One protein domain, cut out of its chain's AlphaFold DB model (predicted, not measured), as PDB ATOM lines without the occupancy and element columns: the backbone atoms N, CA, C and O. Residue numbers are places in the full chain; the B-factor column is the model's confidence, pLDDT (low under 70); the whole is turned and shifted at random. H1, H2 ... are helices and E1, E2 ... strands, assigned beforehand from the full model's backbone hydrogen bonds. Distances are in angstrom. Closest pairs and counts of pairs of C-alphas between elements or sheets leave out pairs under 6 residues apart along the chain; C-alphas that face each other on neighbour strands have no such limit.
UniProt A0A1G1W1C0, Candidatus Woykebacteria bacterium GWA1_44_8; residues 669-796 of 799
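What this domain is: This is residues 669 to 796 of the 799 residues of a protein of Candidatus Woykebacteria bacterium GWA1_44_8 (UniProt A0A1G1W1C0). Two lobes stand end to end: a long, narrow sandwich of strands, and beyond one of its ends a small head of two short helices, H1 and H2, side by side among loops. In the sandwich a strongly twisted sheet of five strands faces a smaller sheet of three, and the link after the long strand E8 leads out into the head. The 128 printed residues hold eight named strands, E1 to E8, then H1 and H2; the class is mixed, helices and strands. The larger sheet runs E2, E8, E7, E4, E5 and is mixed; the smaller runs E1, E3, E6 and is antiparallel. The whole is loose, with a radius of gyration of the C-alphas of 17.6 A, and a rod spanning 57 by 24 by 19 A.

How they stand to each other: Begin with the hairpin of E7, residues 725 to 733, and E8, residues 736 to 746, antiparallel at 165 degrees, where N 729 and O 740 are 2.8 A apart. E8 pairs in a staggered way: residues 736 to 744 with E7, and residues 744 to 746 with E2, residues 680 to 682, which is parallel to it, N 682 and O 745 being 2.9 A apart. On the other side of E7 look for E4, residues 699 to 704, antiparallel, with N 701 and O 730 at 2.8 A. E4 forms a hairpin with the edge strand E5, residues 708 to 710; N 710 and O 700 are 2.8 A apart. In the smaller sheet, E3, residues 689 to 695, is antiparallel to E1, residues 669 to 673, with N 672 and O 691 at 2.8 A, and to E6, residues 714 to 717, with N 690 and O 716 at 2.8 A. The two sheets form a sandwich, two sheets face to face, their facing parts 7.8 A centre to centre; the closest C-alphas of E1 and E8 are those of Val 669 and Asp 740, 5.9 A. H1, residues 760 to 768, and H2, residues 787 to 794, touch as a helical hairpin, running opposite ways at a shallow tilt of 14 degrees; their closest C-alphas, of Leu 766 and Ile 790, are 7.3 A apart. Neither helix is on either sheet. In H1 and H2 every O i to N i+4 pair is within hydrogen-bond range.

Where its parts are: Find C-alpha 669 at (152.706, 136.044, 168.934), where E1 begins. E3 is 20.7 A long, E4 17.2 A and E7 26.3 A. E8, the longest strand, runs 33.7 A from C-alpha 736 at (152.144, 125.557, 174.855). H1 is 12.0 A long; H2, 10.3 A, ends at C-alpha 794 at (142.235, 150.593, 130.322).

The domain as a whole: The C-alphas of Thr 734 and Ile 787 are the two farthest apart, 57.0 A. The printed part has no cut. The long links are residues 747 to 759 and 769 to 786. Mean pLDDT of the printed part is 90.7; residue 734 is under 70.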
ATOM      1  N   VAL A 669     152.190 135.669 170.247       96.25
ATOM      2  CA  VAL A 669     152.706 136.044 168.934       96.25
ATOM      3  C   VAL A 669     151.819 137.139 168.363       96.25
ATOM      4  O   VAL A 669     150.600 137.046 168.451       96.25
ATOM      5  N   ASP A 670     152.453 138.180 167.835       96.44
ATOM      6  CA  ASP A 670     151.817 139.311 167.158       96.44
ATOM      7  C   ASP A 670     152.517 139.481 165.807       96.44
ATOM      8  O   ASP A 670     153.716 139.788 165.771       96.44
ATOM      9  N   ILE A 671     151.807 139.210 164.708       96.94
ATOM     10  CA  ILE A 671     152.292 139.394 163.337       96.94
ATOM     11  C   ILE A 671     151.559 140.550 162.655       96.94
ATOM     12  O   ILE A 671     150.337 140.605 162.572       96.94
ATOM     13  N   LYS A 672     152.341 141.456 162.069       97.25
ATOM     14  CA  LYS A 672     151.865 142.654 161.374       97.25
ATOM     15  C   LYS A 672     152.299 142.651 159.923       97.25
ATOM     16  O   LYS A 672     153.366 142.147 159.581       97.25
ATOM     17  N   ALA A 673     151.503 143.290 159.074       95.75
ATOM     18  CA  ALA A 673     151.869 143.660 157.712       95.75
ATOM     19  C   ALA A 673     151.934 145.187 157.621       95.75
ATOM     20  O   ALA A 673     151.008 145.869 158.047       95.75
ATOM     21  N   ASN A 674     153.029 145.745 157.099       94.25
ATOM     22  CA  ASN A 674     153.280 147.191 157.031       94.25
ATOM     23  C   ASN A 674     152.970 147.917 158.361       94.25
ATOM     24  O   ASN A 674     152.378 148.993 158.366       94.25
ATOM     25  N   ASN A 675     153.359 147.308 159.489       92.75
ATOM     26  CA  ASN A 675     153.104 147.779 160.860       92.75
ATOM     27  C   ASN A 675     151.619 147.841 161.292       92.75
ATOM     28  O   ASN A 675     151.305 148.484 162.289       92.75
ATOM     29  N   SER A 676     150.715 147.153 160.590       92.88
ATOM     30  CA  SER A 676     149.294 147.013 160.936       92.88
ATOM     31  C   SER A 676     148.932 145.550 161.232       92.88
ATOM     32  O   SER A 676     149.456 144.649 160.577       92.88
ATOM     33  N   ASN A 677     147.982 145.315 162.146       91.81
ATOM     34  CA  ASN A 677     147.381 143.987 162.408       91.81
ATOM     35  C   ASN A 677     146.540 143.479 161.220       91.81
ATOM     36  O   ASN A 677     146.037 142.358 161.214       91.81
ATOM     37  N   GLY A 678     146.395 144.319 160.195       87.75
ATOM     38  CA  GLY A 678     145.689 144.017 158.971       87.75
ATOM     39  C   GLY A 678     144.162 143.985 159.117       87.75
ATOM     40  O   GLY A 678     143.618 144.314 160.172       87.75
ATOM     41  N   PRO A 679     143.461 143.624 158.030       90.88
ATOM     42  CA  PRO A 679     144.033 143.354 156.711       90.88
ATOM     43  C   PRO A 679     144.698 144.595 156.091       90.88
ATOM     44  O   PRO A 679     144.271 145.722 156.328       90.88
ATOM     45  N   VAL A 680     145.754 144.393 155.298       92.31
ATOM     46  CA  VAL A 680     146.426 145.469 154.548       92.31
ATOM     47  C   VAL A 680     146.239 145.233 153.061       92.31
ATOM     48  O   VAL A 680     146.527 144.144 152.573       92.31
ATOM     49  N   THR A 681     145.797 146.257 152.336       91.06
ATOM     50  CA  THR A 681     145.749 146.225 150.872       91.06
ATOM     51  C   THR A 681     147.010 146.870 150.316       91.06
ATOM     52  O   THR A 681     147.333 148.005 150.659       91.06
ATOM     53  N   ILE A 682     147.719 146.147 149.454       90.06
ATOM     54  CA  ILE A 682     148.857 146.666 148.692       90.06
ATOM     55  C   ILE A 682     148.504 146.729 147.207       90.06
ATOM     56  O   ILE A 682     147.672 145.956 146.727       90.06
ATOM     57  N   ALA A 683     149.144 147.631 146.462       85.62
ATOM     58  CA  ALA A 683     148.983 147.685 145.013       85.62
ATOM     59  C   ALA A 683     149.441 146.370 144.361       85.62
ATOM     60  O   ALA A 683     150.350 145.690 144.849       85.62
ATOM     61  N   TYR A 684     148.807 146.001 143.251       84.69
ATOM     62  CA  TYR A 684     149.157 144.794 142.505       84.69
ATOM     63  C   TYR A 684     150.654 144.772 142.142       84.69
ATOM     64  O   TYR A 684     151.214 145.795 141.760       84.69
ATOM     65  N   THR A 685     151.313 143.615 142.273       83.50
ATOM     66  CA  THR A 685     152.761 143.393 142.033       83.50
ATOM     67  C   THR A 685     153.727 144.142 142.955       83.50
ATOM     68  O   THR A 685     154.941 144.101 142.738       83.50
ATOM     69  N   THR A 686     153.231 144.753 144.030       87.12
ATOM     70  CA  THR A 686     154.074 145.297 145.105       87.12
ATOM     71  C   THR A 686     154.231 144.294 146.251       87.12
ATOM     72  O   THR A 686     153.659 143.201 146.216       87.12
ATOM     73  N   ALA A 687     155.053 144.634 147.245       90.50
ATOM     74  CA  ALA A 687     155.311 143.802 148.415       90.50
ATOM     75  C   ALA A 687     154.842 144.494 149.702       90.50
ATOM     76  O   ALA A 687     154.890 145.719 149.811       90.50
ATOM     77  N   ALA A 688     154.449 143.698 150.694       94.19
ATOM     78  CA  ALA A 688     154.307 144.137 152.074       94.19
ATOM     79  C   ALA A 688     155.529 143.697 152.899       94.19
ATOM     80  O   ALA A 688     156.212 142.718 152.579       94.19
ATOM     81  N   THR A 689     155.779 144.413 153.989       96.56
ATOM     82  CA  THR A 689     156.743 144.026 155.019       96.56
ATOM     83  C   THR A 689     155.991 143.358 156.158       96.56
ATOM     84  O   THR A 689     155.170 143.997 156.811       96.56
ATOM     85  N   LEU A 690     156.271 142.082 156.399       97.19
ATOM     86  CA  LEU A 690     155.818 141.372 157.587       97.19
ATOM     87  C   LEU A 690     156.784 141.654 158.733       97.19
ATOM     88  O   LEU A 690     157.996 141.570 158.544       97.19
ATOM     89  N   SER A 691     156.266 141.937 159.919       96.94
ATOM     90  CA  SER A 691     157.045 142.031 161.154       96.94
ATOM     91  C   SER A 691     156.339 141.265 162.258       96.94
ATOM     92  O   SER A 691     155.112 141.201 162.277       96.94
ATOM     93  N   TRP A 692     157.096 140.640 163.157       96.94
ATOM     94  CA  TRP A 692     156.501 139.911 164.272       96.94
ATOM     95  C   TRP A 692     157.339 139.984 165.536       96.94
ATOM     96  O   TRP A 692     158.573 140.075 165.512       96.94
ATOM     97  N   THR A 693     156.628 139.879 166.648       96.19
ATOM     98  CA  THR A 693     157.189 139.745 167.986       96.19
ATOM     99  C   THR A 693     156.484 138.616 168.717       96.19
ATOM    100  O   THR A 693     155.280 138.432 168.558       96.19
ATOM    101  N   SER A 694     157.228 137.867 169.524       93.69
ATOM    102  CA  SER A 694     156.675 136.860 170.427       93.69
ATOM    103  C   SER A 694     157.273 137.006 171.820       93.69
ATOM    104  O   SER A 694     158.382 137.523 171.977       93.69
ATOM    105  N   SER A 695     156.533 136.546 172.825       88.12
ATOM    106  CA  SER A 695     157.026 136.344 174.189       88.12
ATOM    107  C   SER A 695     156.869 134.874 174.572       88.12
ATOM    108  O   SER A 695     155.956 134.210 174.082       88.12
ATOM    109  N   ASN A 696     157.757 134.367 175.431       81.12
ATOM    110  CA  ASN A 696     157.736 132.993 175.967       81.12
ATOM    111  C   ASN A 696     157.709 131.891 174.889       81.12
ATOM    112  O   ASN A 696     157.240 130.779 175.119       81.12
ATOM    113  N   ALA A 697     158.189 132.206 173.684       86.00
ATOM    114  CA  ALA A 697     158.315 131.272 172.577       86.00
ATOM    115  C   ALA A 697     159.779 130.858 172.412       86.00
ATOM    116  O   ALA A 697     160.674 131.701 172.404       86.00
ATOM    117  N   THR A 698     160.019 129.563 172.230       85.75
ATOM    118  CA  THR A 698     161.340 129.001 171.923       85.75
ATOM    119  C   THR A 698     161.520 128.758 170.427       85.75
ATOM    120  O   THR A 698     162.647 128.732 169.935       85.75
ATOM    121  N   SER A 699     160.426 128.618 169.673       90.38
ATOM    122  CA  SER A 699     160.471 128.515 168.214       90.38
ATOM    123  C   SER A 699     159.195 129.038 167.559       90.38
ATOM    124  O   SER A 699     158.117 128.966 168.146       90.38
ATOM    125  N   CYS A 700     159.301 129.532 166.325       95.56
ATOM    126  CA  CYS A 700     158.151 129.949 165.526       95.56
ATOM    127  C   CYS A 700     158.211 129.332 164.126       95.56
ATOM    128  O   CYS A 700     159.260 129.319 163.481       95.56
ATOM    129  N   ASN A 701     157.074 128.843 163.634       96.25
ATOM    130  CA  ASN A 701     156.935 128.258 162.305       96.25
ATOM    131  C   ASN A 701     155.866 128.994 161.498       96.25
ATOM    132  O   ASN A 701     154.728 129.167 161.937       96.25
ATOM    133  N   ALA A 702     156.254 129.421 160.299       95.88
ATOM    134  CA  ALA A 702     155.366 130.055 159.341       95.88
ATOM    135  C   ALA A 702     154.536 129.013 158.578       95.88
ATOM    136  O   ALA A 702     155.057 127.970 158.169       95.88
ATOM    137  N   SER A 703     153.263 129.326 158.341       94.81
ATOM    138  CA  SER A 703     152.347 128.533 157.518       94.81
ATOM    139  C   SER A 703     151.460 129.418 156.628       94.81
ATOM    140  O   SER A 703     151.371 130.635 156.818       94.81
ATOM    141  N   ASN A 704     150.792 128.802 155.645       93.75
ATOM    142  CA  ASN A 704     149.976 129.445 154.603       93.75
ATOM    143  C   ASN A 704     150.797 130.214 153.548       93.75
ATOM    144  O   ASN A 704     151.515 129.598 152.763       93.75
ATOM    145  N   GLY A 705     150.686 131.545 153.479       89.88
ATOM    146  CA  GLY A 705     151.279 132.394 152.431       89.88
ATOM    147  C   GLY A 705     152.814 132.442 152.401       89.88
ATOM    148  O   GLY A 705     153.391 133.057 151.498       89.88
ATOM    149  N   TRP A 706     153.448 131.784 153.370       93.94
ATOM    150  CA  TRP A 706     154.878 131.645 153.625       93.94
ATOM    151  C   TRP A 706     155.132 130.355 154.426       93.94
ATOM    152  O   TRP A 706     154.204 129.804 155.016       93.94
ATOM    153  N   LEU A 707     156.376 129.863 154.440       93.56
ATOM    154  CA  LEU A 707     156.729 128.578 155.055       93.56
ATOM    155  C   LEU A 707     158.050 128.627 155.839       93.56
ATOM    156  O   LEU A 707     158.894 129.518 155.655       93.56
ATOM    157  N   GLY A 708     158.228 127.613 156.685       92.81
ATOM    158  CA  GLY A 708     159.478 127.273 157.363       92.81
ATOM    159  C   GLY A 708     159.691 127.979 158.701       92.81
ATOM    160  O   GLY A 708     158.943 128.883 159.077       92.81
ATOM    161  N   SER A 709     160.762 127.584 159.390       93.81
ATOM    162  CA  SER A 709     161.150 128.159 160.681       93.81
ATOM    163  C   SER A 709     161.425 129.660 160.563       93.81
ATOM    164  O   SER A 709     161.931 130.146 159.541       93.81
ATOM    165  N   LYS A 710     161.073 130.401 161.609       95.31
ATOM    166  CA  LYS A 710     161.328 131.834 161.776       95.31
ATOM    167  C   LYS A 710     161.952 132.071 163.150       95.31
ATOM    168  O   LYS A 710     161.777 131.261 164.059       95.31
ATOM    169  N   GLY A 711     162.693 133.169 163.289       91.75
ATOM    170  CA  GLY A 711     163.115 133.644 164.607       91.75
ATOM    171  C   GLY A 711     161.901 134.020 165.461       91.75
ATOM    172  O   GLY A 711     160.828 134.296 164.923       91.75
ATOM    173  N   THR A 712     162.062 134.047 166.781       92.00
ATOM    174  CA  THR A 712     161.010 134.460 167.731       92.00
ATOM    175  C   THR A 712     160.667 135.952 167.606       92.00
ATOM    176  O   THR A 712     159.557 136.379 167.914       92.00
ATOM    177  N   THR A 713     161.572 136.746 167.043       94.81
ATOM    178  CA  THR A 713     161.312 138.101 166.548       94.81
ATOM    179  C   THR A 713     161.923 138.254 165.158       94.81
ATOM    180  O   THR A 713     162.889 137.563 164.812       94.81
ATOM    181  N   GLY A 714     161.352 139.122 164.322       95.75
ATOM    182  CA  GLY A 714     161.919 139.357 162.999       95.75
ATOM    183  C   GLY A 714     161.051 140.162 162.045       95.75
ATOM    184  O   GLY A 714     159.988 140.678 162.390       95.75
ATOM    185  N   SER A 715     161.555 140.272 160.818       95.25
ATOM    186  CA  SER A 715     160.880 140.902 159.689       95.25
ATOM    187  C   SER A 715     161.185 140.132 158.406       95.25
ATOM    188  O   SER A 715     162.266 139.556 158.258       95.25
ATOM    189  N   ALA A 716     160.224 140.090 157.485       95.75
ATOM    190  CA  ALA A 716     160.361 139.452 156.183       95.75
ATOM    191  C   ALA A 716     159.523 140.182 155.129       95.75
ATOM    192  O   ALA A 716     158.413 140.627 155.401       95.75
ATOM    193  N   SER A 717     160.018 140.266 153.894       94.00
ATOM    194  CA  SER A 717     159.202 140.745 152.775       94.00
ATOM    195  C   SER A 717     158.290 139.630 152.264       94.00
ATOM    196  O   SER A 717     158.716 138.479 152.156       94.00
ATOM    197  N   THR A 718     157.060 139.972 151.876       93.94
ATOM    198  CA  THR A 718     156.170 139.043 151.163       93.94
ATOM    199  C   THR A 718     156.661 138.703 149.753       93.94
ATOM    200  O   THR A 718     156.148 137.766 149.143       93.94
ATOM    201  N   GLY A 719     157.607 139.482 149.208       89.44
ATOM    202  CA  GLY A 719     157.854 139.546 147.768       89.44
ATOM    203  C   GLY A 719     156.679 140.186 147.015       89.44
ATOM    204  O   GLY A 719     155.676 140.570 147.623       89.44
ATOM    205  N   ARG A 720     156.804 140.316 145.686       87.56
ATOM    206  CA  ARG A 720     155.746 140.872 144.822       87.56
ATOM    207  C   ARG A 720     154.525 139.946 144.839       87.56
ATOM    208  O   ARG A 720     154.653 138.765 144.511       87.56
ATOM    209  N   LEU A 721     153.352 140.470 145.195       89.56
ATOM    210  CA  LEU A 721     152.113 139.690 145.253       89.56
ATOM    211  C   LEU A 721     151.205 139.968 144.053       89.56
ATOM    212  O   LEU A 721     150.880 141.111 143.739       89.56
ATOM    213  N   THR A 722     150.756 138.892 143.408       87.44
ATOM    214  CA  THR A 722     149.743 138.908 142.335       87.44
ATOM    215  C   THR A 722     148.398 138.327 142.780       87.44
ATOM    216  O   THR A 722     147.439 138.304 142.017       87.44
ATOM    217  N   SER A 723     148.324 137.833 144.016       88.81
ATOM    218  CA  SER A 723     147.114 137.328 144.660       88.81
ATOM    219  C   SER A 723     147.188 137.569 146.164       88.81
ATOM    220  O   SER A 723     148.275 137.533 146.749       88.81
ATOM    221  N   SER A 724     146.030 137.802 146.779       92.50
ATOM    222  CA  SER A 724     145.890 137.963 148.226       92.50
ATOM    223  C   SER A 724     146.345 136.708 148.974       92.50
ATOM    224  O   SER A 724     146.054 135.587 148.553       92.50
ATOM    225  N   ARG A 725     147.043 136.885 150.099       95.00
ATOM    226  CA  ARG A 725     147.573 135.785 150.918       95.00
ATOM    227  C   ARG A 725     147.363 136.044 152.404       95.00
ATOM    228  O   ARG A 725     147.468 137.178 152.868       95.00
ATOM    229  N   THR A 726     147.141 134.965 153.147       96.31
ATOM    230  CA  THR A 726     147.155 134.964 154.614       96.31
ATOM    231  C   THR A 726     148.493 134.435 155.098       96.31
ATOM    232  O   THR A 726     148.924 133.363 154.673       96.31
ATOM    233  N   TYR A 727     149.142 135.168 155.989       96.69
ATOM    234  CA  TYR A 727     150.413 134.800 156.597       96.69
ATOM    235  C   TYR A 727     150.158 134.438 158.051       96.69
ATOM    236  O   TYR A 727     149.783 135.305 158.834       96.69
ATOM    237  N   THR A 728     150.336 133.166 158.402       96.81
ATOM    238  CA  THR A 728     150.129 132.676 159.771       96.81
ATOM    239  C   THR A 728     151.469 132.336 160.401       96.81
ATOM    240  O   THR A 728     152.302 131.686 159.762       96.81
ATOM    241  N   LEU A 729     151.680 132.761 161.643       97.19
ATOM    242  CA  LEU A 729     152.835 132.398 162.450       97.19
ATOM    243  C   LEU A 729     152.361 131.642 163.685       97.19
ATOM    244  O   LEU A 729     151.575 132.172 164.464       97.19
ATOM    245  N   THR A 730     152.860 130.425 163.872       95.94
ATOM    246  CA  THR A 730     152.637 129.648 165.093       95.94
ATOM    247  C   THR A 730     153.923 129.632 165.897       95.94
ATOM    248  O   THR A 730     154.931 129.094 165.442       95.94
ATOM    249  N   CYS A 731     153.888 130.216 167.087       94.06
ATOM    250  CA  CYS A 731     154.993 130.208 168.029       94.06
ATOM    251  C   CYS A 731     154.717 129.204 169.148       94.06
ATOM    252  O   CYS A 731     153.616 129.137 169.696       94.06
ATOM    253  N   THR A 732     155.724 128.400 169.461       86.62
ATOM    254  CA  THR A 732     155.667 127.341 170.466       86.62
ATOM    255  C   THR A 732     156.657 127.643 171.580       86.62
ATOM    256  O   THR A 732     157.735 128.189 171.332       86.62
ATOM    257  N   GLY A 733     156.263 127.317 172.803       80.81
ATOM    258  CA  GLY A 733     157.042 127.495 174.016       80.81
ATOM    259  C   GLY A 733     156.663 126.438 175.046       80.81
ATOM    260  O   GLY A 733     155.775 125.613 174.827       80.81
ATOM    261  N   THR A 734     157.326 126.463 176.190       69.56
ATOM    262  CA  THR A 734     157.108 125.510 177.285       69.56
ATOM    263  C   THR A 734     155.696 125.603 177.886       69.56
ATOM    264  O   THR A 734     155.155 124.585 178.311       69.56
ATOM    265  N   GLY A 735     155.039 126.770 177.808       70.75
ATOM    266  CA  GLY A 735     153.623 126.962 178.153       70.75
ATOM    267  C   GLY A 735     152.609 126.617 177.050       70.75
ATOM    268  O   GLY A 735     151.424 126.915 177.199       70.75
ATOM    269  N   GLY A 736     153.032 126.021 175.927       78.56
ATOM    270  CA  GLY A 736     152.144 125.557 174.855       78.56
ATOM    271  C   GLY A 736     152.414 126.209 173.498       78.56
ATOM    272  O   GLY A 736     153.549 126.293 173.031       78.56
ATOM    273  N   SER A 737     151.367 126.610 172.780       85.50
ATOM    274  CA  SER A 737     151.497 127.203 171.444       85.50
ATOM    275  C   SER A 737     150.467 128.301 171.228       85.50
ATOM    276  O   SER A 737     149.312 128.149 171.614       85.50
ATOM    277  N   ALA A 738     150.881 129.377 170.567       92.00
ATOM    278  CA  ALA A 738     150.020 130.466 170.136       92.00
ATOM    279  C   ALA A 738     150.199 130.691 168.639       92.00
ATOM    280  O   ALA A 738     151.267 130.440 168.080       92.00
ATOM    281  N   SER A 739     149.136 131.124 167.975       95.31
ATOM    282  CA  SER A 739     149.174 131.456 166.554       95.31
ATOM    283  C   SER A 739     148.522 132.800 166.318       95.31
ATOM    284  O   SER A 739     147.489 133.087 166.915       95.31
ATOM    285  N   ASP A 740     149.103 133.569 165.408       97.31
ATOM    286  CA  ASP A 740     148.528 134.810 164.906       97.31
ATOM    287  C   ASP A 740     148.649 134.857 163.380       97.31
ATOM    288  O   ASP A 740     149.465 134.146 162.776       97.31
ATOM    289  N   SER A 741     147.791 135.634 162.728       96.44
ATOM    290  CA  SER A 741     147.769 135.728 161.275       96.44
ATOM    291  C   SER A 741     147.388 137.106 160.774       96.44
ATOM    292  O   SER A 741     146.430 137.701 161.255       96.44
ATOM    293  N   VAL A 742     148.051 137.536 159.703       97.12
ATOM    294  CA  VAL A 742     147.729 138.770 158.988       97.12
ATOM    295  C   VAL A 742     147.376 138.471 157.535       97.12
ATOM    296  O   VAL A 742     147.997 137.631 156.877       97.12
ATOM    297  N   VAL A 743     146.362 139.164 157.019       96.56
ATOM    298  CA  VAL A 743     145.936 139.050 155.620       96.56
ATOM    299  C   VAL A 743     146.471 140.237 154.828       96.56
ATOM    300  O   VAL A 743     146.253 141.392 155.198       96.56
ATOM    301  N   VAL A 744     147.146 139.946 153.716       95.81
ATOM    302  CA  VAL A 744     147.588 140.950 152.744       95.81
ATOM    303  C   VAL A 744     146.753 140.786 151.480       95.81
ATOM    304  O   VAL A 744     146.879 139.786 150.767       95.81
ATOM    305  N   TYR A 745     145.886 141.761 151.217       92.88
ATOM    306  CA  TYR A 745     145.099 141.826 149.994       92.88
ATOM    307  C   TYR A 745     145.902 142.477 148.872       92.88
ATOM    308  O   TYR A 745     146.589 143.479 149.076       92.88
ATOM    309  N   THR A 746     145.779 141.938 147.665       90.06
ATOM    310  CA  THR A 746     146.235 142.627 146.454       90.06
ATOM    311  C   THR A 746     145.094 143.473 145.904       90.06
ATOM    312  O   THR A 746     144.007 142.941 145.674       90.06
ATOM    313  N   GLY A 747     145.339 144.766 145.681       84.81
ATOM    314  CA  GLY A 747     144.408 145.663 144.995       84.81
ATOM    315  C   GLY A 747     144.064 145.168 143.587       84.81
ATOM    316  O   GLY A 747     144.766 144.324 143.016       84.81
ATOM    317  N   LYS A 748     142.967 145.680 143.019       85.75
ATOM    318  CA  LYS A 748     142.570 145.339 141.647       85.75
ATOM    319  C   LYS A 748     143.682 145.748 140.678       85.75
ATOM    320  O   LYS A 748     144.316 146.786 140.836       85.75
ATOM    321  N   ILE A 749     143.929 144.933 139.656       86.06
ATOM    322  CA  ILE A 749     144.971 145.242 138.673       86.06
ATOM    323  C   ILE A 749     144.568 146.509 137.905       86.06
ATOM    324  O   ILE A 749     143.608 146.470 137.140       86.06
ATOM    325  N   GLY A 750     145.323 147.593 138.071       83.50
ATOM    326  CA  GLY A 750     145.033 148.895 137.463       83.50
ATOM    327  C   GLY A 750     144.386 149.916 138.401       83.50
ATOM    328  O   GLY A 750     144.302 151.074 138.017       83.50
ATOM    329  N   ASP A 751     143.992 149.522 139.614       88.75
ATOM    330  CA  ASP A 751     143.619 150.443 140.696       88.75
ATOM    331  C   ASP A 751     144.904 150.852 141.433       88.75
ATOM    332  O   ASP A 751     145.469 150.091 142.223       88.75
ATOM    333  N   LEU A 752     145.432 152.023 141.077       87.31
ATOM    334  CA  LEU A 752     146.732 152.510 141.533       87.31
ATOM    335  C   LEU A 752     146.636 153.365 142.795       87.31
ATOM    336  O   LEU A 752     147.659 153.578 143.454       87.31
ATOM    337  N   ASN A 753     145.447 153.868 143.126       86.75
ATOM    338  CA  ASN A 753     145.203 154.658 144.333       86.75
ATOM    339  C   ASN A 753     144.471 153.881 145.446       86.75
ATOM    340  O   ASN A 753     144.313 154.427 146.538       86.75
ATOM    341  N   LEU A 754     144.098 152.621 145.190       87.69
ATOM    342  CA  LEU A 754     143.406 151.715 146.110       87.69
ATOM    343  C   LEU A 754     142.019 152.222 146.545       87.69
ATOM    344  O   LEU A 754     141.585 151.944 147.666       87.69
ATOM    345  N   ASP A 755     141.317 152.954 145.674       87.19
ATOM    346  CA  ASP A 755     139.947 153.433 145.915       87.19
ATOM    347  C   ASP A 755     138.854 152.449 145.449       87.19
ATOM    348  O   ASP A 755     137.657 152.752 145.518       87.19
ATOM    349  N   ASN A 756     139.260 151.237 145.050       85.56
ATOM    350  CA  ASN A 756     138.424 150.159 144.525       85.56
ATOM    351  C   ASN A 756     137.785 150.441 143.154       85.56
ATOM    352  O   ASN A 756     136.958 149.625 142.729       85.56
ATOM    353  N   SER A 757     138.143 151.522 142.453       89.12
ATOM    354  CA  SER A 757     137.544 151.895 141.165       89.12
ATOM    355  C   SER A 757     138.602 152.271 140.134       89.12
ATOM    356  O   SER A 757     139.256 153.292 140.274       89.12
ATOM    357  N   ILE A 758     138.693 151.548 139.018       90.62
ATOM    358  CA  ILE A 758     139.682 151.876 137.979       90.62
ATOM    359  C   ILE A 758     139.170 153.036 137.118       90.62
ATOM    360  O   ILE A 758     138.266 152.868 136.291       90.62
ATOM    361  N   ASN A 759     139.735 154.227 137.317       91.25
ATOM    362  CA  ASN A 759     139.243 155.464 136.723       91.25
ATOM    363  C   ASN A 759     140.363 156.445 136.319       91.25
ATOM    364  O   ASN A 759     141.550 156.123 136.246       91.25
ATOM    365  N   ILE A 760     139.979 157.685 135.993       91.31
ATOM    366  CA  ILE A 760     140.903 158.724 135.513       91.31
ATOM    367  C   ILE A 760     142.006 159.070 136.506       91.31
ATOM    368  O   ILE A 760     143.088 159.484 136.087       91.31
ATOM    369  N   ARG A 761     141.776 158.860 137.803       90.75
ATOM    370  CA  ARG A 761     142.789 159.044 138.842       90.75
ATOM    371  C   ARG A 761     143.910 158.016 138.707       90.75
ATOM    372  O   ARG A 761     145.070 158.408 138.792       90.75
ATOM    373  N   ASP A 762     143.595 156.768 138.381       90.31
ATOM    374  CA  ASP A 762     144.593 155.711 138.186       90.31
ATOM    375  C   ASP A 762     145.408 155.916 136.915       90.31
ATOM    376  O   ASP A 762     146.632 155.826 136.954       90.31
ATOM    377  N   ILE A 763     144.769 156.295 135.798       90.69
ATOM    378  CA  ILE A 763     145.511 156.690 134.586       90.69
ATOM    379  C   ILE A 763     146.424 157.878 134.867       90.69
ATOM    380  O   ILE A 763     147.563 157.884 134.407       90.69
ATOM    381  N   SER A 764     145.953 158.872 135.625       91.00
ATOM    382  CA  SER A 764     146.768 160.044 135.964       91.00
ATOM    383  C   SER A 764     148.012 159.639 136.757       91.00
ATOM    384  O   SER A 764     149.106 160.129 136.481       91.00
ATOM    385  N   ILE A 765     147.869 158.694 137.690       89.88
ATOM    386  CA  ILE A 765     148.985 158.137 138.461       89.88
ATOM    387  C   ILE A 765     149.924 157.323 137.562       89.88
ATOM    388  O   ILE A 765     151.138 157.510 137.637       89.88
ATOM    389  N   LEU A 766     149.397 156.477 136.674       91.25
ATOM    390  CA  LEU A 766     150.206 155.669 135.758       91.25
ATOM    391  C   LEU A 766     151.034 156.562 134.822       91.25
ATOM    392  O   LEU A 766     152.250 156.415 134.734       91.25
ATOM    393  N   VAL A 767     150.397 157.543 134.178       91.75
ATOM    394  CA  VAL A 767     151.062 158.495 133.272       91.75
ATOM    395  C   VAL A 767     152.080 159.359 134.020       91.75
ATOM    396  O   VAL A 767     153.139 159.655 133.470       91.75
ATOM    397  N   SER A 768     151.829 159.712 135.288       92.25
ATOM    398  CA  SER A 768     152.814 160.441 136.108       92.25
ATOM    399  C   SER A 768     154.120 159.667 136.333       92.25
ATOM    400  O   SER A 768     155.154 160.267 136.619       92.25
ATOM    401  N   ARG A 769     154.080 158.342 136.162       93.19
ATOM    402  CA  ARG A 769     155.196 157.403 136.331       93.19
ATOM    403  C   ARG A 769     155.698 156.850 134.993       93.19
ATOM    404  O   ARG A 769     156.438 155.870 134.980       93.19
ATOM    405  N   TRP A 770     155.306 157.441 133.866       93.50
ATOM    406  CA  TRP A 770     155.644 156.937 132.534       93.50
ATOM    407  C   TRP A 770     157.157 156.822 132.298       93.50
ATOM    408  O   TRP A 770     157.921 157.698 132.700       93.50
ATOM    409  N   ALA A 771     157.581 155.753 131.619       90.31
ATOM    410  CA  ALA A 771     158.980 155.411 131.352       90.31
ATOM    411  C   ALA A 771     159.868 155.275 132.609       90.31
ATOM    412  O   ALA A 771     161.095 155.307 132.510       90.31
ATOM    413  N   SER A 772     159.265 155.113 133.789       91.31
ATOM    414  CA  SER A 772     159.972 154.810 135.034       91.31
ATOM    415  C   SER A 772     159.947 153.309 135.336       91.31
ATOM    416  O   SER A 772     159.163 152.568 134.751       91.31
ATOM    417  N   GLY A 773     160.775 152.865 136.283       85.62
ATOM    418  CA  GLY A 773     160.688 151.526 136.877       85.62
ATOM    419  C   GLY A 773     159.798 151.472 138.125       85.62
ATOM    420  O   GLY A 773     160.055 150.660 139.014       85.62
ATOM    421  N   ASP A 774     158.823 152.383 138.261       86.56
ATOM    422  CA  ASP A 774     157.930 152.404 139.420       86.56
ATOM    423  C   ASP A 774     157.033 151.157 139.430       86.56
ATOM    424  O   ASP A 774     156.099 151.011 138.640       86.56
ATOM    425  N   GLN A 775     157.312 150.270 140.383       81.50
ATOM    426  CA  GLN A 775     156.665 148.966 140.530       81.50
ATOM    427  C   GLN A 775     155.155 149.045 140.759       81.50
ATOM    428  O   GLN A 775     154.464 148.057 140.540       81.50
ATOM    429  N   THR A 776     154.643 150.180 141.239       82.88
ATOM    430  CA  THR A 776     153.203 150.350 141.465       82.88
ATOM    431  C   THR A 776     152.452 150.610 140.160       82.88
ATOM    432  O   THR A 776     151.275 150.288 140.086       82.88
ATOM    433  N   ALA A 777     153.106 151.174 139.138       86.69
ATOM    434  CA  ALA A 777     152.507 151.483 137.835       86.69
ATOM    435  C   ALA A 777     152.924 150.506 136.716       86.69
ATOM    436  O   ALA A 777     152.306 150.508 135.654       86.69
ATOM    437  N   ASP A 778     153.937 149.668 136.958       87.88
ATOM    438  CA  ASP A 778     154.393 148.563 136.101       87.88
ATOM    439  C   ASP A 778     153.500 147.319 136.306       87.88
ATOM    440  O   ASP A 778     153.842 146.355 136.998       87.88
ATOM    441  N   LEU A 779     152.292 147.378 135.744       87.12
ATOM    442  CA  LEU A 779     151.234 146.380 135.903       87.12
ATOM    443  C   LEU A 779     151.556 145.033 135.241       87.12
ATOM    444  O   LEU A 779     150.979 144.016 135.642       87.12
ATOM    445  N   ASN A 780     152.427 145.004 134.227       87.25
ATOM    446  CA  ASN A 780     152.884 143.762 133.597       87.25
ATOM    447  C   ASN A 780     154.198 143.216 134.194       87.25
ATOM    448  O   ASN A 780     154.589 142.098 133.849       87.25
ATOM    449  N   SER A 781     154.825 143.958 135.114       85.50
ATOM    450  CA  SER A 781     156.087 143.612 135.773       85.50
ATOM    451  C   SER A 781     157.275 143.431 134.815       85.50
ATOM    452  O   SER A 781     158.179 142.646 135.121       85.50
ATOM    453  N   ASP A 782     157.292 144.131 133.675       87.94
ATOM    454  CA  ASP A 782     158.400 144.104 132.706       87.94
ATOM    455  C   ASP A 782     159.546 145.073 133.054       87.94
ATOM    456  O   ASP A 782     160.609 145.033 132.427       87.94
ATOM    457  N   GLY A 783     159.372 145.863 134.118       87.38
ATOM    458  CA  GLY A 783     160.376 146.761 134.675       87.38
ATOM    459  C   GLY A 783     160.314 148.189 134.137       87.38
ATOM    460  O   GLY A 783     161.120 149.010 134.583       87.38
ATOM    461  N   VAL A 784     159.395 148.511 133.213       90.94
ATOM    462  CA  VAL A 784     159.215 149.870 132.678       90.94
ATOM    463  C   VAL A 784     157.735 150.194 132.478       90.94
ATOM    464  O   VAL A 784     157.087 149.603 131.626       90.94
ATOM    465  N   VAL A 785     157.238 151.249 133.126       91.12
ATOM    466  CA  VAL A 785     155.871 151.758 132.924       91.12
ATOM    467  C   VAL A 785     155.701 152.272 131.492       91.12
ATOM    468  O   VAL A 785     156.256 153.311 131.116       91.12
ATOM    469  N   ASN A 786     154.935 151.554 130.675       92.94
ATOM    470  CA  ASN A 786     154.779 151.833 129.254       92.94
ATOM    471  C   ASN A 786     153.352 151.552 128.738       92.94
ATOM    472  O   ASN A 786     152.383 151.402 129.485       92.94
ATOM    473  N   ILE A 787     153.193 151.528 127.411       92.00
ATOM    474  CA  ILE A 787     151.891 151.352 126.754       92.00
ATOM    475  C   ILE A 787     151.210 150.026 127.098       92.00
ATOM    476  O   ILE A 787     149.983 149.937 127.054       92.00
ATOM    477  N   ARG A 788     151.983 149.005 127.475       91.62
ATOM    478  CA  ARG A 788     151.458 147.717 127.930       91.62
ATOM    479  C   ARG A 788     150.739 147.858 129.269       91.62
ATOM    480  O   ARG A 788     149.656 147.297 129.408       91.62
ATOM    481  N   ASP A 789     151.253 148.667 130.188       91.06
ATOM    482  CA  ASP A 789     150.611 148.925 131.481       91.06
ATOM    483  C   ASP A 789     149.334 149.745 131.321       91.06
ATOM    484  O   ASP A 789     148.295 149.378 131.867       91.06
ATOM    485  N   ILE A 790     149.354 150.785 130.475       91.12
ATOM    486  CA  ILE A 790     148.125 151.516 130.111       91.12
ATOM    487  C   ILE A 790     147.086 150.577 129.505       91.12
ATOM    488  O   ILE A 790     145.914 150.663 129.857       91.12
ATOM    489  N   SER A 791     147.497 149.670 128.614       90.50
ATOM    490  CA  SER A 791     146.574 148.720 127.984       90.50
ATOM    491  C   SER A 791     145.915 147.811 129.027       90.50
ATOM    492  O   SER A 791     144.713 147.561 128.955       90.50
ATOM    493  N   ILE A 792     146.680 147.366 130.029       89.06
ATOM    494  CA  ILE A 792     146.177 146.557 131.144       89.06
ATOM    495  C   ILE A 792     145.203 147.360 132.014       89.06
ATOM    496  O   ILE A 792     144.139 146.838 132.353       89.06
ATOM    497  N   LEU A 793     145.519 148.615 132.340       90.75
ATOM    498  CA  LEU A 793     144.647 149.482 133.135       90.75
ATOM    499  C   LEU A 793     143.333 149.776 132.394       90.75
ATOM    500  O   LEU A 793     142.253 149.506 132.916       90.75
ATOM    501  N   VAL A 794     143.409 150.252 131.147       89.50
ATOM    502  CA  VAL A 794     142.235 150.593 130.322       89.50
ATOM    503  C   VAL A 794     141.346 149.373 130.070       89.50
ATOM    504  O   VAL A 794     140.125 149.507 130.053       89.50
ATOM    505  N   SER A 795     141.920 148.169 129.942       89.69
ATOM    506  CA  SER A 795     141.134 146.935 129.775       89.69
ATOM    507  C   SER A 795     140.199 146.622 130.950       89.69
ATOM    508  O   SER A 795     139.286 145.812 130.804       89.69
ATOM    509  N   ARG A 796     140.415 147.261 132.106       88.88
ATOM    510  CA  ARG A 796     139.630 147.078 133.333       88.88
ATOM    511  C   ARG A 796     138.932 148.360 133.791       88.88
ATOM    512  O   ARG A 796     138.485 148.452 134.930       88.88
TER     513      ARG A 796